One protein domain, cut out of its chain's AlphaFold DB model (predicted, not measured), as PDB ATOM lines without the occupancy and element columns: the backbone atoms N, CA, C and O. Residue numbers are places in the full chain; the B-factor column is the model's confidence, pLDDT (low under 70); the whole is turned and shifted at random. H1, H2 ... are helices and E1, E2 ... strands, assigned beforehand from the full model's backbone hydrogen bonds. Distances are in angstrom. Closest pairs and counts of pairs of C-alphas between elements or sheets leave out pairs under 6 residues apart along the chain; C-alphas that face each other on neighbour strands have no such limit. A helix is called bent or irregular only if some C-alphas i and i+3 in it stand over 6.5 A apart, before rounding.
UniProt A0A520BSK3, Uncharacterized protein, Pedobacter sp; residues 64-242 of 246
ATOM      1  N   GLU A  64     256.495 233.317 109.717       90.56
ATOM      2  CA  GLU A  64     257.456 234.290 109.195       90.56
ATOM      3  C   GLU A  64     256.821 235.680 109.114       90.56
ATOM      4  O   GLU A  64     257.391 236.640 109.632       90.56
ATOM      5  N   ASP A  65     255.611 235.778 108.565       90.38
ATOM      6  CA  ASP A  65     254.900 237.048 108.421       90.38
ATOM      7  C   ASP A  65     254.395 237.583 109.774       90.38
ATOM      8  O   ASP A  65     254.572 238.765 110.078       90.38
ATOM      9  N   PHE A  66     253.846 236.713 110.629       93.00
ATOM     10  CA  PHE A  66     253.403 237.077 111.977       93.00
ATOM     11  C   PHE A  66     254.560 237.604 112.823       93.00
ATOM     12  O   PHE A  66     254.461 238.651 113.453       93.00
ATOM     13  N   SER A  67     255.691 236.898 112.836       93.69
ATOM     14  CA  SER A  67     256.851 237.314 113.629       93.69
ATOM     15  C   SER A  67     257.520 238.574 113.069       93.69
ATOM     16  O   SER A  67     258.079 239.361 113.839       93.69
ATOM     17  N   ALA A  68     257.420 238.823 111.759       93.44
ATOM     18  CA  ALA A  68     257.988 240.008 111.125       93.44
ATOM     19  C   ALA A  68     257.355 241.324 111.612       93.44
ATOM     20  O   ALA A  68     258.051 242.345 111.636       93.44
ATOM     21  N   GLN A  69     256.091 241.325 112.057       93.44
ATOM     22  CA  GLN A  69     255.420 242.546 112.535       93.44
ATOM     23  C   GLN A  69     256.069 243.146 113.796       93.44
ATOM     24  O   GLN A  69     255.976 244.350 114.032       93.44
ATOM     25  N   PHE A  70     256.802 242.332 114.563       94.50
ATOM     26  CA  PHE A  70     257.540 242.760 115.756       94.50
ATOM     27  C   PHE A  70     258.901 243.397 115.431       94.50
ATOM     28  O   PHE A  70     259.540 243.996 116.301       94.50
ATOM     29  N   GLY A  71     259.364 243.296 114.180       91.50
ATOM     30  CA  GLY A  71     260.611 243.899 113.715       91.50
ATOM     31  C   GLY A  71     261.810 243.569 114.611       91.50
ATOM     32  O   GLY A  71     262.064 242.417 114.956       91.50
ATOM     33  N   ASN A  72     262.557 244.602 115.006       91.00
ATOM     34  CA  ASN A  72     263.765 244.444 115.825       91.00
ATOM     35  C   ASN A  72     263.487 244.173 117.311       91.00
ATOM     36  O   ASN A  72     264.424 243.830 118.029       91.00
ATOM     37  N   HIS A  73     262.245 244.334 117.779       90.75
ATOM     38  CA  HIS A  73     261.892 244.033 119.170       90.75
ATOM     39  C   HIS A  73     261.891 242.525 119.436       90.75
ATOM     40  O   HIS A  73     262.129 242.094 120.562       90.75
ATOM     41  N   GLY A  74     261.678 241.729 118.383       91.06
ATOM     42  CA  GLY A  74     261.440 240.301 118.507       91.06
ATOM     43  C   GLY A  74     260.067 240.011 119.111       91.06
ATOM     44  O   GLY A  74     259.401 240.879 119.670       91.06
ATOM     45  N   ILE A  75     259.627 238.769 118.966       94.00
ATOM     46  CA  ILE A  75     258.357 238.325 119.532       94.00
ATOM     47  C   ILE A  75     258.520 237.970 121.023       94.00
ATOM     48  O   ILE A  75     259.487 237.281 121.373       94.00
ATOM     49  N   PRO A  76     257.582 238.378 121.896       96.00
ATOM     50  CA  PRO A  76     257.535 237.915 123.280       96.00
ATOM     51  C   PRO A  76     257.443 236.390 123.362       96.00
ATOM     52  O   PRO A  76     256.701 235.752 122.607       96.00
ATOM     53  N   LYS A  77     258.177 235.780 124.295       96.38
ATOM     54  CA  LYS A  77     258.257 234.315 124.432       96.38
ATOM     55  C   LYS A  77     256.898 233.687 124.673       96.38
ATOM     56  O   LYS A  77     256.587 232.640 124.112       96.38
ATOM     57  N   ASP A  78     256.103 234.329 125.513       97.62
ATOM     58  CA  ASP A  78     254.789 233.831 125.882       97.62
ATOM     59  C   ASP A  78     253.780 234.003 124.740       97.62
ATOM     60  O   ASP A  78     252.912 233.152 124.564       97.62
ATOM     61  N   LEU A  79     253.971 235.006 123.874       97.75
ATOM     62  CA  LEU A  79     253.158 235.166 122.668       97.75
ATOM     63  C   LEU A  79     253.489 234.087 121.641       97.75
ATOM     64  O   LEU A  79     252.597 233.587 120.968       97.75
ATOM     65  N   LYS A  80     254.763 233.680 121.547       96.44
ATOM     66  CA  LYS A  80     255.140 232.522 120.731       96.44
ATOM     67  C   LYS A  80     254.445 231.254 121.230       96.44
ATOM     68  O   LYS A  80     253.849 230.551 120.427       96.44
ATOM     69  N   LYS A  81     254.441 230.992 122.539       97.00
ATOM     70  CA  LYS A  81     253.694 229.844 123.080       97.00
ATOM     71  C   LYS A  81     252.208 229.902 122.697       97.00
ATOM     72  O   LYS A  81     251.673 228.886 122.274       97.00
ATOM     73  N   LEU A  82     251.568 231.072 122.812       96.75
ATOM     74  CA  LEU A  82     250.168 231.255 122.409       96.75
ATOM     75  C   LEU A  82     249.959 230.988 120.911       96.75
ATOM     76  O   LEU A  82     249.004 230.318 120.546       96.75
ATOM     77  N   TYR A  83     250.877 231.453 120.063       95.31
ATOM     78  CA  TYR A  83     250.861 231.169 118.628       95.31
ATOM     79  C   TYR A  83     250.924 229.666 118.334       95.31
ATOM     80  O   TYR A  83     250.188 229.174 117.488       95.31
ATOM     81  N   ASP A  84     251.798 228.936 119.033       94.06
ATOM     82  CA  ASP A  84     251.914 227.488 118.851       94.06
ATOM     83  C   ASP A  84     250.640 226.760 119.314       94.06
ATOM     84  O   ASP A  84     250.221 225.813 118.657       94.06
ATOM     85  N   PHE A  85     250.003 227.229 120.396       94.69
ATOM     86  CA  PHE A  85     248.724 226.695 120.876       94.69
ATOM     87  C   PHE A  85     247.588 226.937 119.874       94.69
ATOM     88  O   PHE A  85     246.902 226.001 119.475       94.69
ATOM     89  N   GLU A  86     247.401 228.177 119.421       92.44
ATOM     90  CA  GLU A  86     246.342 228.506 118.461       92.44
ATOM     91  C   GLU A  86     246.533 227.778 117.123       92.44
ATOM     92  O   GLU A  86     245.560 227.344 116.512       92.44
ATOM     93  N   GLY A  87     247.780 227.559 116.694       89.06
ATOM     94  CA  GLY A  87     248.075 226.759 115.504       89.06
ATOM     95  C   GLY A  87     247.686 225.277 115.621       89.06
ATOM     96  O   GLY A  87     247.526 224.622 114.593       89.06
ATOM     97  N   GLU A  88     247.541 224.742 116.838       89.25
ATOM     98  CA  GLU A  88     247.104 223.363 117.097       89.25
ATOM     99  C   GLU A  88     245.577 223.248 117.236       89.25
ATOM    100  O   GLU A  88     244.993 222.306 116.702       89.25
ATOM    101  N   PHE A  89     244.935 224.206 117.914       86.31
ATOM    102  CA  PHE A  89     243.506 224.150 118.274       86.31
ATOM    103  C   PHE A  89     242.589 225.036 117.407       86.31
ATOM    104  O   PHE A  89     241.364 224.977 117.508       86.31
ATOM    105  N   GLY A  90     243.164 225.830 116.508       75.75
ATOM    106  CA  GLY A  90     242.428 226.683 115.583       75.75
ATOM    107  C   GLY A  90     242.024 228.043 116.164       75.75
ATOM    108  O   GLY A  90     241.840 228.231 117.369       75.75
ATOM    109  N   TYR A  91     241.889 229.007 115.256       74.88
ATOM    110  CA  TYR A  91     241.586 230.413 115.526       74.88
ATOM    111  C   TYR A  91     240.169 230.615 116.058       74.88
ATOM    112  O   TYR A  91     239.226 230.066 115.496       74.88
ATOM    113  N   GLY A  92     240.002 231.451 117.086       76.06
ATOM    114  CA  GLY A  92     238.675 231.796 117.617       76.06
ATOM    115  C   GLY A  92     237.968 230.678 118.377       76.06
ATOM    116  O   GLY A  92     236.816 230.853 118.757       76.06
ATOM    117  N   ASN A  93     238.637 229.547 118.618       87.06
ATOM    118  CA  ASN A  93     237.991 228.357 119.171       87.06
ATOM    119  C   ASN A  93     238.295 228.108 120.656       87.06
ATOM    120  O   ASN A  93     237.821 227.117 121.203       87.06
ATOM    121  N   PHE A  94     239.089 228.953 121.320       93.75
ATOM    122  CA  PHE A  94     239.456 228.775 122.738       93.75
ATOM    123  C   PHE A  94     239.183 229.994 123.631       93.75
ATOM    124  O   PHE A  94     239.237 229.895 124.860       93.75
ATOM    125  N   SER A  95     238.927 231.142 123.011       94.44
ATOM    126  CA  SER A  95     238.462 232.367 123.645       94.44
ATOM    127  C   SER A  95     237.598 233.091 122.623       94.44
ATOM    128  O   SER A  95     238.075 233.360 121.518       94.44
ATOM    129  N   GLU A  96     236.356 233.396 122.987       93.75
ATOM    130  CA  GLU A  96     235.375 234.033 122.101       93.75
ATOM    131  C   GLU A  96     235.971 235.217 121.316       93.75
ATOM    132  O   GLU A  96     236.598 236.112 121.890       93.75
ATOM    133  N   SER A  97     235.797 235.184 119.989       90.88
ATOM    134  CA  SER A  97     236.236 236.190 119.003       90.88
ATOM    135  C   SER A  97     237.727 236.571 118.999       90.88
ATOM    136  O   SER A  97     238.143 237.401 118.186       90.88
ATOM    137  N   PHE A  98     238.559 235.968 119.849       94.94
ATOM    138  CA  PHE A  98     239.997 236.199 119.857       94.94
ATOM    139  C   PHE A  98     240.668 235.429 118.720       94.94
ATOM    140  O   PHE A  98     240.467 234.226 118.565       94.94
ATOM    141  N   CYS A  99     241.544 236.093 117.969       92.75
ATOM    142  CA  CYS A  99     242.486 235.385 117.105       92.75
ATOM    143  C   CYS A  99     243.783 236.164 116.909       92.75
ATOM    144  O   CYS A  99     243.749 237.386 116.712       92.75
ATOM    145  N   LEU A 100     244.935 235.481 116.915       94.69
ATOM    146  CA  LEU A 100     246.173 236.119 116.465       94.69
ATOM    147  C   LEU A 100     246.056 236.441 114.980       94.69
ATOM    148  O   LEU A 100     245.522 235.660 114.192       94.69
ATOM    149  N   ASN A 101     246.566 237.605 114.589       92.31
ATOM    150  CA  ASN A 101     246.455 238.054 113.210       92.31
ATOM    151  C   ASN A 101     247.610 238.978 112.809       92.31
ATOM    152  O   ASN A 101     248.236 239.619 113.655       92.31
ATOM    153  N   ILE A 102     247.870 239.055 111.503       90.81
ATOM    154  CA  ILE A 102     248.675 240.127 110.915       90.81
ATOM    155  C   ILE A 102     247.726 241.280 110.637       90.81
ATOM    156  O   ILE A 102     246.899 241.221 109.727       90.81
ATOM    157  N   ILE A 103     247.857 242.337 111.428       86.25
ATOM    158  CA  ILE A 103     247.001 243.511 111.309       86.25
ATOM    159  C   ILE A 103     247.759 244.572 110.526       86.25
ATOM    160  O   ILE A 103     248.849 245.014 110.908       86.25
ATOM    161  N   ASP A 104     247.199 244.966 109.383       83.31
ATOM    162  CA  ASP A 104     247.725 246.123 108.686       83.31
ATOM    163  C   ASP A 104     247.429 247.379 109.515       83.31
ATOM    164  O   ASP A 104     246.398 247.517 110.167       83.31
ATOM    165  N   LYS A 105     248.369 248.322 109.532       84.81
ATOM    166  CA  LYS A 105     248.276 249.519 110.380       84.81
ATOM    167  C   LYS A 105     247.189 250.507 109.912       84.81
ATOM    168  O   LYS A 105     247.377 251.715 110.041       84.81
ATOM    169  N   THR A 106     246.128 250.063 109.239       83.75
ATOM    170  CA  THR A 106     245.031 250.923 108.779       83.75
ATOM    171  C   THR A 106     244.169 251.384 109.946       83.75
ATOM    172  O   THR A 106     243.888 252.580 110.021       83.75
ATOM    173  N   GLY A 107     243.851 250.489 110.888       83.44
ATOM    174  CA  GLY A 107     243.106 250.805 112.109       83.44
ATOM    175  C   GLY A 107     243.811 251.874 112.940       83.44
ATOM    176  O   GLY A 107     243.280 252.966 113.133       83.44
ATOM    177  N   ILE A 108     245.071 251.641 113.317       89.00
ATOM    178  CA  ILE A 108     245.854 252.608 114.100       89.00
ATOM    179  C   ILE A 108     246.035 253.982 113.423       89.00
ATOM    180  O   ILE A 108     246.121 255.007 114.102       89.00
ATOM    181  N   LYS A 109     246.048 254.046 112.083       90.50
ATOM    182  CA  LYS A 109     246.145 255.317 111.337       90.50
ATOM    183  C   LYS A 109     244.915 256.207 111.484       90.50
ATOM    184  O   LYS A 109     245.029 257.405 111.241       90.50
ATOM    185  N   THR A 110     243.768 255.657 111.885       90.56
ATOM    186  CA  THR A 110     242.570 256.460 112.177       90.56
ATOM    187  C   THR A 110     242.775 257.389 113.378       90.56
ATOM    188  O   THR A 110     242.174 258.460 113.425       90.56
ATOM    189  N   TRP A 111     243.688 257.032 114.289       92.31
ATOM    190  CA  TRP A 111     244.051 257.818 115.470       92.31
ATOM    191  C   TRP A 111     245.122 258.868 115.171       92.31
ATOM    192  O   TRP A 111     245.028 260.020 115.591       92.31
ATOM    193  N   SER A 112     246.167 258.480 114.438       94.56
ATOM    194  CA  SER A 112     247.212 259.398 113.994       94.56
ATOM    195  C   SER A 112     247.975 258.837 112.802       94.56
ATOM    196  O   SER A 112     248.432 257.696 112.816       94.56
ATOM    197  N   GLU A 113     248.225 259.681 111.802       94.62
ATOM    198  CA  GLU A 113     249.129 259.351 110.695       94.62
ATOM    199  C   GLU A 113     250.615 259.563 111.051       94.62
ATOM    200  O   GLU A 113     251.493 259.307 110.223       94.62
ATOM    201  N   ASN A 114     250.929 260.042 112.263       97.12
ATOM    202  CA  ASN A 114     252.308 260.296 112.668       97.12
ATOM    203  C   ASN A 114     253.097 258.969 112.759       97.12
ATOM    204  O   ASN A 114     252.733 258.099 113.552       97.12
ATOM    205  N   PRO A 115     254.213 258.809 112.020       95.38
ATOM    206  CA  PRO A 115     255.010 257.587 112.067       95.38
ATOM    207  C   PRO A 115     255.539 257.229 113.460       95.38
ATOM    208  O   PRO A 115     255.685 256.050 113.753       95.38
ATOM    209  N   GLU A 116     255.831 258.210 114.319       95.81
ATOM    210  CA  GLU A 116     256.272 257.963 115.698       95.81
ATOM    211  C   GLU A 116     255.158 257.308 116.520       95.81
ATOM    212  O   GLU A 116     255.407 256.319 117.206       95.81
ATOM    213  N   PHE A 117     253.917 257.779 116.366       97.06
ATOM    214  CA  PHE A 117     252.745 257.159 116.980       97.06
ATOM    215  C   PHE A 117     252.547 255.735 116.461       97.06
ATOM    216  O   PHE A 117     252.569 254.783 117.231       97.06
ATOM    217  N   ILE A 118     252.456 255.579 115.139       95.75
ATOM    218  CA  ILE A 118     252.203 254.294 114.473       95.75
ATOM    219  C   ILE A 118     253.276 253.246 114.818       95.75
ATOM    220  O   ILE A 118     252.991 252.049 114.892       95.75
ATOM    221  N   ASN A 119     254.530 253.667 114.985       94.62
ATOM    222  CA  ASN A 119     255.640 252.778 115.331       94.62
ATOM    223  C   ASN A 119     255.812 252.573 116.838       94.62
ATOM    224  O   ASN A 119     256.637 251.754 117.225       94.62
ATOM    225  N   SER A 120     255.031 253.262 117.670       96.62
ATOM    226  CA  SER A 120     254.957 252.985 119.107       96.62
ATOM    227  C   SER A 120     254.052 251.796 119.424       96.62
ATOM    228  O   SER A 120     253.912 251.452 120.592       96.62
ATOM    229  N   PHE A 121     253.442 251.164 118.416       96.94
ATOM    230  CA  PHE A 121     252.583 250.005 118.617       96.94
ATOM    231  C   PHE A 121     252.842 248.885 117.614       96.94
ATOM    232  O   PHE A 121     253.253 249.112 116.467       96.94
ATOM    233  N   VAL A 122     252.554 247.670 118.075       96.19
ATOM    234  CA  VAL A 122     252.530 246.446 117.271       96.19
ATOM    235  C   VAL A 122     251.224 245.720 117.571       96.19
ATOM    236  O   VAL A 122     251.108 245.071 118.610       96.19
ATOM    237  N   GLU A 123     250.240 245.873 116.687       96.12
ATOM    238  CA  GLU A 123     248.990 245.105 116.715       96.12
ATOM    239  C   GLU A 123     249.285 243.635 116.385       96.12
ATOM    240  O   GLU A 123     250.133 243.355 115.535       96.12
ATOM    241  N   PHE A 124     248.642 242.702 117.091       96.19
ATOM    242  CA  PHE A 124     248.948 241.271 116.958       96.19
ATOM    243  C   PHE A 124     247.738 240.334 117.023       96.19
ATOM    244  O   PHE A 124     247.904 239.135 116.798       96.19
ATOM    245  N   ALA A 125     246.549 240.836 117.355       95.88
ATOM    246  CA  ALA A 125     245.352 240.010 117.461       95.88
ATOM    247  C   ALA A 125     244.072 240.823 117.260       95.88
ATOM    248  O   ALA A 125     244.037 242.011 117.579       95.88
ATOM    249  N   ILE A 126     243.024 240.163 116.771       94.62
ATOM    250  CA  ILE A 126     241.651 240.675 116.824       94.62
ATOM    251  C   ILE A 126     241.138 240.499 118.255       94.62
ATOM    252  O   ILE A 126     241.417 239.483 118.896       94.62
ATOM    253  N   ALA A 127     240.440 241.513 118.762       95.44
ATOM    254  CA  ALA A 127     239.979 241.566 120.145       95.44
ATOM    255  C   ALA A 127     238.491 241.237 120.320       95.44
ATOM    256  O   ALA A 127     238.101 240.777 121.391       95.44
ATOM    257  N   ASN A 128     237.674 241.487 119.296       93.19
ATOM    258  CA  ASN A 128     236.242 241.203 119.301       93.19
ATOM    259  C   ASN A 128     235.686 241.087 117.871       93.19
ATOM    260  O   ASN A 128     236.373 241.379 116.886       93.19
ATOM    261  N   GLY A 129     234.420 240.686 117.756       88.75
ATOM    262  CA  GLY A 129     233.732 240.514 116.478       88.75
ATOM    263  C   GLY A 129     233.400 241.813 115.729       88.75
ATOM    264  O   GLY A 129     233.024 241.750 114.556       88.75
ATOM    265  N   SER A 130     233.527 242.983 116.366       86.38
ATOM    266  CA  SER A 130     233.178 244.281 115.769       86.38
ATOM    267  C   SER A 130     234.353 244.969 115.061       86.38
ATOM    268  O   SER A 130     234.140 245.761 114.141       86.38
ATOM    269  N   GLY A 131     235.590 244.573 115.377       88.56
ATOM    270  CA  GLY A 131     236.797 245.015 114.672       88.56
ATOM    271  C   GLY A 131     237.855 245.669 115.558       88.56
ATOM    272  O   GLY A 131     238.796 246.258 115.027       88.56
ATOM    273  N   SER A 132     237.723 245.572 116.883       94.75
ATOM    274  CA  SER A 132     238.774 245.973 117.816       94.75
ATOM    275  C   SER A 132     240.009 245.075 117.685       94.75
ATOM    276  O   SER A 132     239.921 243.903 117.304       94.75
ATOM    277  N   SER A 133     241.178 245.601 118.053       96.31
ATOM    278  CA  SER A 133     242.454 244.877 117.985       96.31
ATOM    279  C   SER A 133     243.266 245.008 119.270       96.31
ATOM    280  O   SER A 133     243.223 246.026 119.959       96.31
ATOM    281  N   TYR A 134     244.052 243.982 119.595       98.00
ATOM    282  CA  TYR A 134     245.073 244.057 120.635       98.00
ATOM    283  C   TYR A 134     246.430 244.424 120.043       98.00
ATOM    284  O   TYR A 134     246.817 243.950 118.969       98.00
ATOM    285  N   GLY A 135     247.200 245.213 120.790       97.62
ATOM    286  CA  GLY A 135     248.560 245.583 120.422       97.62
ATOM    287  C   GLY A 135     249.482 245.770 121.617       97.62
ATOM    288  O   GLY A 135     249.047 246.073 122.722       97.62
ATOM    289  N   TYR A 136     250.784 245.619 121.397       98.25
ATOM    290  CA  TYR A 136     251.793 246.079 122.352       98.25
ATOM    291  C   TYR A 136     251.940 247.586 122.228       98.25
ATOM    292  O   TYR A 136     252.103 248.086 121.116       98.25
ATOM    293  N   TRP A 137     251.979 248.293 123.355       98.12
ATOM    294  CA  TRP A 137     252.477 249.664 123.394       98.12
ATOM    295  C   TRP A 137     253.970 249.661 123.737       98.12
ATOM    296  O   TRP A 137     254.366 249.336 124.854       98.12
ATOM    297  N   LEU A 138     254.815 250.009 122.766       97.06
ATOM    298  CA  LEU A 138     256.278 249.927 122.815       97.06
ATOM    299  C   LEU A 138     256.908 251.051 123.657       97.06
ATOM    300  O   LEU A 138     257.704 251.855 123.175       97.06
ATOM    301  N   CYS A 139     256.560 251.111 124.942       94.69
ATOM    302  CA  CYS A 139     257.086 252.092 125.893       94.69
ATOM    303  C   CYS A 139     258.434 251.689 126.527       94.69
ATOM    304  O   CYS A 139     258.956 252.406 127.384       94.69
ATOM    305  N   SER A 140     258.994 250.538 126.145       93.00
ATOM    306  CA  SER A 140     260.280 250.013 126.612       93.00
ATOM    307  C   SER A 140     261.061 249.373 125.462       93.00
ATOM    308  O   SER A 140     260.469 248.870 124.510       93.00
ATOM    309  N   ASP A 141     262.392 249.332 125.580       88.88
ATOM    310  CA  ASP A 141     263.255 248.588 124.649       88.88
ATOM    311  C   ASP A 141     263.041 247.066 124.751       88.88
ATOM    312  O   ASP A 141     263.327 246.326 123.812       88.88
ATOM    313  N   ASP A 142     262.553 246.599 125.902       93.62
ATOM    314  CA  ASP A 142     262.233 245.200 126.168       93.62
ATOM    315  C   ASP A 142     260.722 244.984 126.037       93.62
ATOM    316  O   ASP A 142     259.962 245.344 126.936       93.62
ATOM    317  N   ILE A 143     260.295 244.398 124.915       95.56
ATOM    318  CA  ILE A 143     258.875 244.185 124.601       95.56
ATOM    319  C   ILE A 143     258.155 243.299 125.627       95.56
ATOM    320  O   ILE A 143     256.958 243.460 125.833       95.56
ATOM    321  N   GLU A 144     258.879 242.435 126.344       95.69
ATOM    322  CA  GLU A 144     258.324 241.601 127.423       95.69
ATOM    323  C   GLU A 144     257.826 242.443 128.616       95.69
ATOM    324  O   GLU A 144     257.099 241.951 129.478       95.69
ATOM    325  N   LYS A 145     258.242 243.715 128.694       93.94
ATOM    326  CA  LYS A 145     257.821 244.688 129.713       93.94
ATOM    327  C   LYS A 145     256.821 245.716 129.186       93.94
ATOM    328  O   LYS A 145     256.469 246.641 129.922       93.94
ATOM    329  N   CYS A 146     256.435 245.614 127.920       97.69
ATOM    330  CA  CYS A 146     255.477 246.518 127.310       97.69
ATOM    331  C   CYS A 146     254.051 246.046 127.618       97.69
ATOM    332  O   CYS A 146     253.763 244.855 127.459       97.69
ATOM    333  N   PRO A 147     253.151 246.955 128.029       98.44
ATOM    334  CA  PRO A 147     251.768 246.600 128.278       98.44
ATOM    335  C   PRO A 147     251.037 246.297 126.969       98.44
ATOM    336  O   PRO A 147     251.407 246.770 125.886       98.44
ATOM    337  N   ILE A 148     249.961 245.531 127.100       98.75
ATOM    338  CA  ILE A 148     249.000 245.291 126.031       98.75
ATOM    339  C   ILE A 148     247.918 246.361 126.111       98.75
ATOM    340  O   ILE A 148     247.361 246.617 127.184       98.75
ATOM    341  N   VAL A 149     247.619 246.959 124.966       98.31
ATOM    342  CA  VAL A 149     246.474 247.836 124.754       98.31
ATOM    343  C   VAL A 149     245.434 247.151 123.879       98.31
ATOM    344  O   VAL A 149     245.771 246.284 123.071       98.31
ATOM    345  N   VAL A 150     244.183 247.572 124.016       97.62
ATOM    346  CA  VAL A 150     243.132 247.339 123.027       97.62
ATOM    347  C   VAL A 150     242.824 248.646 122.301       97.62
ATOM    348  O   VAL A 150     242.733 249.700 122.935       97.62
ATOM    349  N   PHE A 151     242.683 248.575 120.983       95.94
ATOM    350  CA  PHE A 151     242.153 249.637 120.140       95.94
ATOM    351  C   PHE A 151     240.681 249.342 119.880       95.94
ATOM    352  O   PHE A 151     240.369 248.318 119.274       95.94
ATOM    353  N   GLY A 152     239.799 250.229 120.341       94.00
ATOM    354  CA  GLY A 152     238.367 250.105 120.104       94.00
ATOM    355  C   GLY A 152     237.980 250.558 118.702       94.00
ATOM    356  O   GLY A 152     238.383 251.634 118.252       94.00
ATOM    357  N   ASP A 153     237.152 249.771 118.025       87.44
ATOM    358  CA  ASP A 153     236.528 250.130 116.747       87.44
ATOM    359  C   ASP A 153     235.440 251.207 116.897       87.44
ATOM    360  O   ASP A 153     235.164 251.956 115.956       87.44
ATOM    361  N   GLU A 154     234.895 251.361 118.104       85.62
ATOM    362  CA  GLU A 154     233.993 252.453 118.492       85.62
ATOM    363  C   GLU A 154     234.712 253.597 119.234       85.62
ATOM    364  O   GLU A 154     234.092 254.598 119.604       85.62
ATOM    365  N   GLY A 155     236.033 253.488 119.393       85.31
ATOM    366  CA  GLY A 155     236.886 254.472 120.054       85.31
ATOM    367  C   GLY A 155     237.624 253.935 121.287       85.31
ATOM    368  O   GLY A 155     237.353 252.846 121.778       85.31
ATOM    369  N   GLY A 156     238.572 254.729 121.786       91.69
ATOM    370  CA  GLY A 156     239.431 254.424 122.925       91.69
ATOM    371  C   GLY A 156     240.669 253.575 122.612       91.69
ATOM    372  O   GLY A 156     240.677 252.712 121.730       91.69
ATOM    373  N   ILE A 157     241.738 253.830 123.370       96.19
ATOM    374  CA  ILE A 157     242.964 253.026 123.408       96.19
ATOM    375  C   ILE A 157     243.247 252.687 124.871       96.19
ATOM    376  O   ILE A 157     243.814 253.493 125.605       96.19
ATOM    377  N   TYR A 158     242.885 251.493 125.324       97.31
ATOM    378  CA  TYR A 158     242.919 251.169 126.756       97.31
ATOM    379  C   TYR A 158     243.990 250.139 127.091       97.31
ATOM    380  O   TYR A 158     244.158 249.162 126.369       97.31
ATOM    381  N   ILE A 159     244.690 250.322 128.215       98.25
ATOM    382  CA  ILE A 159     245.576 249.292 128.779       98.25
ATOM    383  C   ILE A 159     244.714 248.137 129.295       98.25
ATOM    384  O   ILE A 159     243.802 248.365 130.089       98.25
ATOM    385  N   VAL A 160     245.037 246.909 128.888       98.31
ATOM    386  CA  VAL A 160     244.314 245.697 129.312       98.31
ATOM    387  C   VAL A 160     245.186 244.725 130.104       98.31
ATOM    388  O   VAL A 160     244.672 244.001 130.946       98.31
ATOM    389  N   ALA A 161     246.505 244.723 129.899       98.50
ATOM    390  CA  ALA A 161     247.426 243.864 130.645       98.50
ATOM    391  C   ALA A 161     248.827 244.481 130.732       98.50
ATOM    392  O   ALA A 161     249.246 245.208 129.833       98.50
ATOM    393  N   GLU A 162     249.592 244.164 131.779       97.62
ATOM    394  CA  GLU A 162     250.969 244.670 131.934       97.62
ATOM    395  C   GLU A 162     251.984 243.945 131.049       97.62
ATOM    396  O   GLU A 162     253.082 244.447 130.822       97.62
ATOM    397  N   ASN A 163     251.657 242.727 130.621       96.88
ATOM    398  CA  ASN A 163     252.519 241.861 129.825       96.88
ATOM    399  C   ASN A 163     251.696 240.729 129.194       96.88
ATOM    400  O   ASN A 163     250.535 240.498 129.541       96.88
ATOM    401  N   THR A 164     252.333 239.978 128.297       98.06
ATOM    402  CA  THR A 164     251.722 238.860 127.572       98.06
ATOM    403  C   THR A 164     251.170 237.771 128.489       98.06
ATOM    404  O   THR A 164     250.134 237.186 128.200       98.06
ATOM    405  N   SER A 165     251.840 237.502 129.606       97.44
ATOM    406  CA  SER A 165     251.444 236.458 130.549       97.44
ATOM    407  C   SER A 165     250.105 236.783 131.228       97.44
ATOM    408  O   SER A 165     249.250 235.909 131.344       97.44
ATOM    409  N   GLN A 166     249.898 238.036 131.648       97.62
ATOM    410  CA  GLN A 166     248.603 238.497 132.169       97.62
ATOM    411  C   GLN A 166     247.532 238.548 131.078       97.62
ATOM    412  O   GLN A 166     246.385 238.196 131.331       97.62
ATOM    413  N   PHE A 167     247.905 238.943 129.861       98.56
ATOM    414  CA  PHE A 167     246.993 238.927 128.722       98.56
ATOM    415  C   PHE A 167     246.469 237.515 128.422       98.56
ATOM    416  O   PHE A 167     245.266 237.317 128.317       98.56
ATOM    417  N   ILE A 168     247.351 236.513 128.384       98.25
ATOM    418  CA  ILE A 168     246.964 235.103 128.223       98.25
ATOM    419  C   ILE A 168     246.022 234.662 129.347       98.25
ATOM    420  O   ILE A 168     245.067 233.933 129.095       98.25
ATOM    421  N   GLN A 169     246.250 235.126 130.580       98.25
ATOM    422  CA  GLN A 169     245.341 234.848 131.687       98.25
ATOM    423  C   GLN A 169     243.947 235.452 131.451       98.25
ATOM    424  O   GLN A 169     242.962 234.781 131.740       98.25
ATOM    425  N   LEU A 170     243.831 236.660 130.891       98.50
ATOM    426  CA  LEU A 170     242.531 237.256 130.548       98.50
ATOM    427  C   LEU A 170     241.748 236.408 129.542       98.50
ATOM    428  O   LEU A 170     240.559 236.185 129.743       98.50
ATOM    429  N   LEU A 171     242.419 235.847 128.531       97.88
ATOM    430  CA  LEU A 171     241.782 234.950 127.556       97.88
ATOM    431  C   LEU A 171     241.194 233.689 128.213       97.88
ATOM    432  O   LEU A 171     240.253 233.088 127.704       97.88
ATOM    433  N   THR A 172     241.682 233.294 129.398       97.75
ATOM    434  CA  THR A 172     241.068 232.196 130.167       97.75
ATOM    435  C   THR A 172     239.713 232.562 130.762       97.75
ATOM    436  O   THR A 172     239.123 231.724 131.437       97.75
ATOM    437  N   PHE A 173     239.189 233.759 130.520       97.81
ATOM    438  CA  PHE A 173     237.805 234.089 130.825       97.81
ATOM    439  C   PHE A 173     236.841 233.670 129.703       97.81
ATOM    440  O   PHE A 173     235.686 233.379 129.991       97.81
ATOM    441  N   ASP A 174     237.347 233.499 128.472       96.38
ATOM    442  CA  ASP A 174     236.580 233.063 127.294       96.38
ATOM    443  C   ASP A 174     235.306 233.869 127.069       96.38
ATOM    444  O   ASP A 174     234.189 233.367 127.109       96.38
ATOM    445  N   THR A 175     235.512 235.164 126.890       95.50
ATOM    446  CA  THR A 175     234.545 236.059 126.274       95.50
ATOM    447  C   THR A 175     235.327 237.170 125.585       95.50
ATOM    448  O   THR A 175     236.473 237.447 125.967       95.50
ATOM    449  N   GLU A 176     234.748 237.795 124.571       95.31
ATOM    450  CA  GLU A 176     235.390 238.923 123.904       95.31
ATOM    451  C   GLU A 176     235.426 240.170 124.801       95.31
ATOM    452  O   GLU A 176     234.633 240.337 125.733       95.31
ATOM    453  N   ILE A 177     236.367 241.079 124.540       97.12
ATOM    454  CA  ILE A 177     236.433 242.332 125.295       97.12
ATOM    455  C   ILE A 177     235.403 243.336 124.768       97.12
ATOM    456  O   ILE A 177     235.298 243.585 123.566       97.12
ATOM    457  N   SER A 178     234.674 243.970 125.683       95.94
ATOM    458  CA  SER A 178     233.823 245.120 125.380       95.94
ATOM    459  C   SER A 178     234.656 246.399 125.406       95.94
ATOM    460  O   SER A 178     235.347 246.661 126.394       95.94
ATOM    461  N   VAL A 179     234.579 247.207 124.343       94.44
ATOM    462  CA  VAL A 179     235.319 248.474 124.226       94.44
ATOM    463  C   VAL A 179     234.366 249.607 123.853       94.44
ATOM    464  O   VAL A 179     233.856 249.650 122.745       94.44
ATOM    465  N   TYR A 180     234.125 250.510 124.805       87.38
ATOM    466  CA  TYR A 180     233.297 251.715 124.641       87.38
ATOM    467  C   TYR A 180     234.015 252.904 125.314       87.38
ATOM    468  O   TYR A 180     235.110 253.267 124.908       87.38
ATOM    469  N   GLU A 181     233.469 253.472 126.395       88.44
ATOM    470  CA  GLU A 181     234.135 254.477 127.246       88.44
ATOM    471  C   GLU A 181     235.255 253.867 128.114       88.44
ATOM    472  O   GLU A 181     235.998 254.567 128.802       88.44
ATOM    473  N   GLN A 182     235.331 252.540 128.139       92.25
ATOM    474  CA  GLN A 182     236.324 251.747 128.845       92.25
ATOM    475  C   GLN A 182     236.437 250.373 128.181       92.25
ATOM    476  O   GLN A 182     235.529 249.949 127.461       92.25
ATOM    477  N   ALA A 183     237.526 249.667 128.480       96.12
ATOM    478  CA  ALA A 183     237.718 248.270 128.118       96.12
ATOM    479  C   ALA A 183     237.477 247.359 129.327       96.12
ATOM    480  O   ALA A 183     238.066 247.584 130.389       96.12
ATOM    481  N   TYR A 184     236.621 246.352 129.167       97.12
ATOM    482  CA  TYR A 184     236.290 245.379 130.210       97.12
ATOM    483  C   TYR A 184     235.799 244.067 129.595       97.12
ATOM    484  O   TYR A 184     235.300 244.049 128.470       97.12
ATOM    485  N   PHE A 185     235.916 242.973 130.344       97.31
ATOM    486  CA  PHE A 185     235.263 241.717 129.991       97.31
ATOM    487  C   PHE A 185     233.950 241.596 130.754       97.31
ATOM    488  O   PHE A 185     233.845 242.006 131.910       97.31
ATOM    489  N   TYR A 186     232.944 241.023 130.104       96.12
ATOM    490  CA  TYR A 186     231.669 240.753 130.740       96.12
ATOM    491  C   TYR A 186     231.096 239.449 130.216       96.12
ATOM    492  O   TYR A 186     230.871 239.305 129.021       96.12
ATOM    493  N   ARG A 187     230.809 238.532 131.135       95.06
ATOM    494  CA  ARG A 187     230.151 237.260 130.853       95.06
ATOM    495  C   ARG A 187     228.909 237.134 131.723       95.06
ATOM    496  O   ARG A 187     228.995 237.269 132.947       95.06
ATOM    497  N   ASP A 188     227.762 236.882 131.099       93.12
ATOM    498  CA  ASP A 188     226.534 236.517 131.807       93.12
ATOM    499  C   ASP A 188     226.493 234.995 131.985       93.12
ATOM    500  O   ASP A 188     226.421 234.255 131.008       93.12
ATOM    501  N   GLU A 189     226.522 234.507 133.228       88.56
ATOM    502  CA  GLU A 189     226.496 233.063 133.510       88.56
ATOM    503  C   GLU A 189     225.224 232.356 133.009       88.56
ATOM    504  O   GLU A 189     225.198 231.129 132.927       88.56
ATOM    505  N   HIS A 190     224.152 233.093 132.704       89.69
ATOM    506  CA  HIS A 190     222.910 232.521 132.188       89.69
ATOM    507  C   HIS A 190     222.871 232.360 130.666       89.69
ATOM    508  O   HIS A 190     222.021 231.608 130.187       89.69
ATOM    509  N   ASP A 191     223.747 233.054 129.938       89.75
ATOM    510  CA  ASP A 191     223.783 233.096 128.465       89.75
ATOM    511  C   ASP A 191     225.168 232.729 127.903       89.75
ATOM    512  O   ASP A 191     225.434 232.865 126.713       89.75
ATOM    513  N   TYR A 192     226.075 232.281 128.773       92.94
ATOM    514  CA  TYR A 192     227.419 231.887 128.391       92.94
ATOM    515  C   TYR A 192     227.440 230.488 127.777       92.94
ATOM    516  O   TYR A 192     227.062 229.504 128.418       92.94
ATOM    517  N   GLU A 193     227.976 230.416 126.565       93.06
ATOM    518  CA  GLU A 193     228.342 229.182 125.885       93.06
ATOM    519  C   GLU A 193     229.876 229.134 125.766       93.06
ATOM    520  O   GLU A 193     230.465 230.052 125.192       93.06
ATOM    521  N   PRO A 194     230.546 228.111 126.322       94.50
ATOM    522  CA  PRO A 194     231.998 228.014 126.271       94.50
ATOM    523  C   PRO A 194     232.506 227.730 124.856       94.50
ATOM    524  O   PRO A 194     231.895 226.969 124.101       94.50
ATOM    525  N   SER A 195     233.674 228.282 124.533       94.38
ATOM    526  CA  SER A 195     234.403 227.961 123.306       94.38
ATOM    527  C   SER A 195     234.780 226.475 123.234       94.38
ATOM    528  O   SER A 195     235.021 225.828 124.255       94.38
ATOM    529  N   GLU A 196     234.886 225.938 122.015       94.44
ATOM    530  CA  GLU A 196     235.113 224.507 121.749       94.44
ATOM    531  C   GLU A 196     236.335 223.928 122.484       94.44
ATOM    532  O   GLU A 196     236.230 222.863 123.085       94.44
ATOM    533  N   TYR A 197     237.459 224.652 122.479       95.19
ATOM    534  CA  TYR A 197     238.738 224.252 123.084       95.19
ATOM    535  C   TYR A 197     239.070 225.032 124.361       95.19
ATOM    536  O   TYR A 197     240.237 225.264 124.706       95.19
ATOM    537  N   LYS A 198     238.032 225.485 125.069       95.25
ATOM    538  CA  LYS A 198     238.163 226.215 126.330       95.25
ATOM    539  C   LYS A 198     238.960 225.430 127.377       95.25
ATOM    540  O   LYS A 198     239.884 225.970 127.994       95.25
ATOM    541  N   ASP A 199     238.599 224.171 127.592       96.19
ATOM    542  CA  ASP A 199     239.188 223.338 128.643       96.19
ATOM    543  C   ASP A 199     240.659 223.012 128.338       96.19
ATOM    544  O   ASP A 199     241.516 223.079 129.224       96.19
ATOM    545  N   GLU A 200     240.976 222.739 127.071       97.06
ATOM    546  CA  GLU A 200     242.335 222.534 126.575       97.06
ATOM    547  C   GLU A 200     243.202 223.769 126.816       97.06
ATOM    548  O   GLU A 200     244.336 223.648 127.290       97.06
ATOM    549  N   PHE A 201     242.663 224.964 126.567       97.31
ATOM    550  CA  PHE A 201     243.377 226.209 126.828       97.31
ATOM    551  C   PHE A 201     243.613 226.446 128.323       97.31
ATOM    552  O   PHE A 201     244.706 226.851 128.733       97.31
ATOM    553  N   VAL A 202     242.629 226.150 129.173       96.94
ATOM    554  CA  VAL A 202     242.779 226.264 130.631       96.94
ATOM    555  C   VAL A 202     243.845 225.302 131.166       96.94
ATOM    556  O   VAL A 202     244.697 225.708 131.962       96.94
ATOM    557  N   GLU A 203     243.868 224.045 130.726       97.19
ATOM    558  CA  GLU A 203     244.918 223.114 131.155       97.19
ATOM    559  C   GLU A 203     246.289 223.501 130.582       97.19
ATOM    560  O   GLU A 203     247.279 223.519 131.320       97.19
ATOM    561  N   TRP A 204     246.358 223.936 129.322       97.50
ATOM    562  CA  TRP A 204     247.598 224.431 128.725       97.50
ATOM    563  C   TRP A 204     248.171 225.644 129.473       97.50
ATOM    564  O   TRP A 204     249.379 225.696 129.740       97.50
ATOM    565  N   THR A 205     247.331 226.612 129.863       97.38
ATOM    566  CA  THR A 205     247.783 227.798 130.613       97.38
ATOM    567  C   THR A 205     248.313 227.425 131.997       97.38
ATOM    568  O   THR A 205     249.338 227.945 132.451       97.38
ATOM    569  N   LYS A 206     247.677 226.464 132.661       96.06
ATOM    570  CA  LYS A 206     248.134 225.923 133.943       96.06
ATOM    571  C   LYS A 206     249.482 225.212 133.825       96.06
ATOM    572  O   LYS A 206     250.341 225.417 134.683       96.06
ATOM    573  N   GLU A 207     249.712 224.436 132.769       96.38
ATOM    574  CA  GLU A 207     250.990 223.752 132.534       96.38
ATOM    575  C   GLU A 207     252.133 224.718 132.184       96.38
ATOM    576  O   GLU A 207     253.253 224.564 132.677       96.38
ATOM    577  N   ASN A 208     251.855 225.729 131.358       96.81
ATOM    578  CA  ASN A 208     252.885 226.616 130.808       96.81
ATOM    579  C   ASN A 208     253.168 227.855 131.663       96.81
ATOM    580  O   ASN A 208     254.262 228.424 131.566       96.81
ATOM    581  N   PHE A 209     252.202 228.273 132.484       96.44
ATOM    582  CA  PHE A 209     252.262 229.526 133.235       96.44
ATOM    583  C   PHE A 209     251.880 229.396 134.709       96.44
ATOM    584  O   PHE A 209     252.186 230.289 135.498       96.44
ATOM    585  N   ASN A 210     251.263 228.278 135.110       94.69
ATOM    586  CA  ASN A 210     250.848 228.027 136.490       94.69
ATOM    587  C   ASN A 210     249.851 229.077 137.033       94.69
ATOM    588  O   ASN A 210     249.837 229.373 138.232       94.69
ATOM    589  N   PHE A 211     248.999 229.630 136.163       88.44
ATOM    590  CA  PHE A 211     247.845 230.434 136.578       88.44
ATOM    591  C   PHE A 211     246.573 229.593 136.618       88.44
ATOM    592  O   PHE A 211     246.491 228.519 136.027       88.44
ATOM    593  N   LYS A 212     245.585 230.093 137.358       90.25
ATOM    594  CA  LYS A 212     244.221 229.565 137.331       90.25
ATOM    595  C   LYS A 212     243.413 230.336 136.299       90.25
ATOM    596  O   LYS A 212     243.655 231.535 136.132       90.25
ATOM    597  N   ALA A 213     242.446 229.650 135.696       95.38
ATOM    598  CA  ALA A 213     241.431 230.292 134.883       95.38
ATOM    599  C   ALA A 213     240.701 231.381 135.677       95.38
ATOM    600  O   ALA A 213     240.555 231.287 136.905       95.38
ATOM    601  N   LEU A 214     240.286 232.419 134.963       97.44
ATOM    602  CA  LEU A 214     239.409 233.448 135.495       97.44
ATOM    603  C   LEU A 214     237.967 232.960 135.387       97.44
ATOM    604  O   LEU A 214     237.546 232.456 134.351       97.44
ATOM    605  N   GLU A 215     237.220 233.116 136.471       95.75
ATOM    606  CA  GLU A 215     235.858 232.602 136.609       95.75
ATOM    607  C   GLU A 215     234.830 233.730 136.724       95.75
ATOM    608  O   GLU A 215     233.671 233.537 136.360       95.75
ATOM    609  N   THR A 216     235.237 234.915 137.197       97.00
ATOM    610  CA  THR A 216     234.325 236.048 137.417       97.00
ATOM    611  C   THR A 216     234.800 237.328 136.732       97.00
ATOM    612  O   THR A 216     236.004 237.549 136.566       97.00
ATOM    613  N   ASN A 217     233.841 238.200 136.397       97.56
ATOM    614  CA  ASN A 217     234.101 239.522 135.819       97.56
ATOM    615  C   ASN A 217     235.085 240.321 136.697       97.56
ATOM    616  O   ASN A 217     236.054 240.883 136.193       97.56
ATOM    617  N   GLU A 218     234.926 240.277 138.024       98.19
ATOM    618  CA  GLU A 218     235.772 241.020 138.966       98.19
ATOM    619  C   GLU A 218     237.246 240.600 138.912       98.19
ATOM    620  O   GLU A 218     238.129 241.421 139.157       98.19
ATOM    621  N   GLN A 219     237.539 239.334 138.597       98.25
ATOM    622  CA  GLN A 219     238.922 238.874 138.459       98.25
ATOM    623  C   GLN A 219     239.575 239.430 137.189       98.25
ATOM    624  O   GLN A 219     240.767 239.741 137.197       98.25
ATOM    625  N   THR A 220     238.801 239.579 136.109       98.25
ATOM    626  CA  THR A 220     239.280 240.253 134.892       98.25
ATOM    627  C   THR A 220     239.503 241.743 135.149       98.25
ATOM    628  O   THR A 220     240.564 242.272 134.806       98.25
ATOM    629  N   ASP A 221     238.572 242.389 135.861       98.38
ATOM    630  CA  ASP A 221     238.671 243.794 136.254       98.38
ATOM    631  C   ASP A 221     239.897 244.042 137.134       98.38
ATOM    632  O   ASP A 221     240.568 245.059 136.980       98.38
ATOM    633  N   GLU A 222     240.227 243.131 138.054       98.44
ATOM    634  CA  GLU A 222     241.419 243.251 138.898       98.44
ATOM    635  C   GLU A 222     242.704 243.294 138.056       98.44
ATOM    636  O   GLU A 222     243.568 244.141 138.292       98.44
ATOM    637  N   ILE A 223     242.832 242.428 137.046       98.31
ATOM    638  CA  ILE A 223     244.002 242.416 136.153       98.31
ATOM    639  C   ILE A 223     244.081 243.720 135.350       98.31
ATOM    640  O   ILE A 223     245.133 244.365 135.344       98.31
ATOM    641  N   ILE A 224     242.974 244.132 134.723       98.50
ATOM    642  CA  ILE A 224     242.920 245.357 133.913       98.50
ATOM    643  C   ILE A 224     243.228 246.583 134.780       98.50
ATOM    644  O   ILE A 224     244.065 247.410 134.417       98.50
ATOM    645  N   ASN A 225     242.604 246.701 135.953       98.38
ATOM    646  CA  ASN A 225     242.797 247.845 136.841       98.38
ATOM    647  C   ASN A 225     244.231 247.926 137.369       98.38
ATOM    648  O   ASN A 225     244.808 249.010 137.353       98.38
ATOM    649  N   ASN A 226     244.850 246.802 137.744       98.25
ATOM    650  CA  ASN A 226     246.260 246.777 138.144       98.25
ATOM    651  C   ASN A 226     247.187 247.268 137.017       98.25
ATOM    652  O   ASN A 226     248.107 248.056 137.260       98.25
ATOM    653  N   ALA A 227     246.915 246.858 135.774       98.19
ATOM    654  CA  ALA A 227     247.672 247.316 134.614       98.19
ATOM    655  C   ALA A 227     247.476 248.822 134.362       98.19
ATOM    656  O   ALA A 227     248.448 249.559 134.158       98.19
ATOM    657  N   LYS A 228     246.231 249.304 134.449       97.56
ATOM    658  CA  LYS A 228     245.889 250.727 134.318       97.56
ATOM    659  C   LYS A 228     246.560 251.572 135.396       97.56
ATOM    660  O   LYS A 228     247.170 252.585 135.068       97.56
ATOM    661  N   GLU A 229     246.533 251.152 136.659       97.75
ATOM    662  CA  GLU A 229     247.175 251.878 137.764       97.75
ATOM    663  C   GLU A 229     248.665 252.149 137.508       97.75
ATOM    664  O   GLU A 229     249.187 253.191 137.908       97.75
ATOM    665  N   LYS A 230     249.354 251.237 136.813       97.06
ATOM    666  CA  LYS A 230     250.781 251.378 136.496       97.06
ATOM    667  C   LYS A 230     251.056 252.174 135.226       97.06
ATOM    668  O   LYS A 230     252.053 252.895 135.179       97.06
ATOM    669  N   HIS A 231     250.226 252.016 134.197       97.44
ATOM    670  CA  HIS A 231     250.564 252.462 132.843       97.44
ATOM    671  C   HIS A 231     249.661 253.563 132.286       97.44
ATOM    672  O   HIS A 231     250.100 254.267 131.377       97.44
ATOM    673  N   GLN A 232     248.453 253.763 132.824       95.56
ATOM    674  CA  GLN A 232     247.450 254.647 132.220       95.56
ATOM    675  C   GLN A 232     247.948 256.090 132.103       95.56
ATOM    676  O   GLN A 232     247.922 256.640 131.014       95.56
ATOM    677  N   GLN A 233     248.511 256.669 133.170       97.06
ATOM    678  CA  GLN A 233     249.014 258.050 133.113       97.06
ATOM    679  C   GLN A 233     250.104 258.232 132.045       97.06
ATOM    680  O   GLN A 233     250.150 259.256 131.372       97.06
ATOM    681  N   LEU A 234     250.991 257.245 131.884       97.38
ATOM    682  CA  LEU A 234     252.039 257.304 130.865       97.38
ATOM    683  C   LEU A 234     251.448 257.189 129.457       97.38
ATOM    684  O   LEU A 234     251.949 257.843 128.540       97.38
ATOM    685  N   LEU A 235     250.420 256.351 129.285       97.62
ATOM    686  CA  LEU A 235     249.706 256.226 128.022       97.62
ATOM    687  C   LEU A 235     248.992 257.539 127.694       97.62
ATOM    688  O   LEU A 235     249.183 258.059 126.602       97.62
ATOM    689  N   ASP A 236     248.267 258.126 128.643       97.00
ATOM    690  CA  ASP A 236     247.554 259.394 128.463       97.00
ATOM    691  C   ASP A 236     248.521 260.535 128.105       97.00
ATOM    692  O   ASP A 236     248.293 261.279 127.151       97.00
ATOM    693  N   ASP A 237     249.663 260.627 128.797       97.69
ATOM    694  CA  ASP A 237     250.723 261.592 128.480       97.69
ATOM    695  C   ASP A 237     251.297 261.378 127.068       97.69
ATOM    696  O   ASP A 237     251.716 262.328 126.399       97.69
ATOM    697  N   PHE A 238     251.363 260.127 126.607       97.94
ATOM    698  CA  PHE A 238     251.800 259.787 125.258       97.94
ATOM    699  C   PHE A 238     250.741 260.155 124.212       97.94
ATOM    700  O   PHE A 238     251.080 260.836 123.244       97.94
ATOM    701  N   LEU A 239     249.477 259.776 124.419       97.19
ATOM    702  CA  LEU A 239     248.344 260.071 123.535       97.19
ATOM    703  C   LEU A 239     248.099 261.582 123.410       97.19
ATOM    704  O   LEU A 239     247.898 262.094 122.303       97.19
ATOM    705  N   GLY A 240     248.253 262.325 124.508       97.06
ATOM    706  CA  GLY A 240     248.123 263.780 124.540       97.06
ATOM    707  C   GLY A 240     249.106 264.513 123.618       97.06
ATOM    708  O   GLY A 240     248.768 265.565 123.076       97.06
ATOM    709  N   LYS A 241     250.289 263.944 123.331       96.81
ATOM    710  CA  LYS A 241     251.238 264.507 122.339       96.81
ATOM    711  C   LYS A 241     250.669 264.527 120.920       96.81
ATOM    712  O   LYS A 241     251.135 265.305 120.087       96.81
ATOM    713  N   TYR A 242     249.677 263.681 120.655       96.56
ATOM    714  CA  TYR A 242     249.015 263.532 119.364       96.56
ATOM    715  C   TYR A 242     247.588 264.101 119.360       96.56
ATOM    716  O   TYR A 242     246.913 264.004 118.340       96.56
TER     717      TYR A 242
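Overview. This is residues 64 to 242 of the 246 residues of an uncharacterized protein of Pedobacter sp (UniProt A0A520BSK3). A strongly twisted sheet of four strands, E1 to E4, forms the core, and the long bent helix H7 runs beside its edge strand E4, with the small hairpin of E5 and E6 next to the first arm of H7. H5 lies over E4, and H2 and H6 lie beyond H5. The printed part has 179 residues, in the order H1 H2 H3 H4 E1 E2 E3 E4 H5 E5 E6 H6 H7; both sheets are antiparallel and the class is mixed, helices and strands. It is compact, with a radius of gyration of the C-alphas of 15.3 A and spans of 42 by 36 by 27 A.

Along the chain. H1, residues 64 to 68, begins at C-alpha 64 (257.456, 234.290, 109.195). H2, residues 77 to 89, is 18.9 A long. H3 is residues 106 to 109 and H4 115 to 119. E1, residues 121 to 126, is 14.5 A long and begins at C-alpha 121 (252.583, 250.005, 118.617); E2 is 133 to 137, E3 148 to 151 and E4 157 to 161. H5 is 164 to 171, E5 177 to 179, E6 183 to 185, and H6, 198 to 209, is 16.0 A long. H7, residues 217 to 240, was assigned as one helix by its hydrogen bonds but is bent, with C-alphas 230 and 233 7.7 A apart; H7a, 217 to 230, is 20.5 A long, and H7b, 233 to 240, ends at C-alpha 240 (248.123, 263.780, 124.540).

Arrangement. E1 E2 E3 E4 is a meander, each strand the antiparallel neighbour of the one before. N 124 and O 134 of E1 and E2 are 2.9 A apart, N 149 and O 135 of E3 and E2 2.8 A, and N 150 and O 158 of E3 and E4 2.8 A, within hydrogen-bond range. Residues 99 to 100 pair with 125 to 126 of E1. H7a stands at the sheet's level, at a height of 0.3 A on a local plane only just fitted, with 6 C-alphas; the closest C-alphas of E4 and H7a, Val 160 and Ile 224, are 4.8 A apart. H7b only grazes the sheet, about perpendicular to H7a at 74 degrees. E5 and E6 form a hairpin, N 178 and O 184 being 2.9 A apart; the closest C-alphas of E6 and H7a, Phe 185 and Asn 217, are 6.3 A apart. H5 lies over E4, across the strands at 64 degrees on the local plane, again only just fitted with 6 C-alphas, at a height over the sheet of 8.3 A. H5, the hub, touches H2, which touches it with residues 78 to 82 alone, at a steep tilt of 36 degrees, only just past shallow, the same way; the closest C-alphas, those of Asp 78 and Thr 164, are 6.1 A apart. It only just touches H6, with 3 pairs of C-alphas within 8 A, at a shallow tilt of 22 degrees, opposite ways, the closest C-alphas being those of Ser 165 and Phe 209, 7.5 A. It also only just touches H7a, with 3 pairs, at a shallow tilt of 27 degrees, opposite ways, the closest C-alphas being those of Leu 170 and Thr 220, 6.2 A. H3 only grazes the sheet and is close but not clearly touching H4, with the C-alphas of Ile 108 and Ile 118 6.6 A apart. H1 touches no helix. Every O i to N i+4 pair is within hydrogen-bond range in H1, H2, H4, H5, H6, H7a and H7b; H3 is too short for one.

Size, cuts and confidence. The C-alphas farthest apart are those of Asn 72 and His 190, 45.6 A. The printed part has no cut, and the links H2 to H3 and E6 to H6 are long. The mean pLDDT of the printed part is 94.4, and no printed residue is under 70.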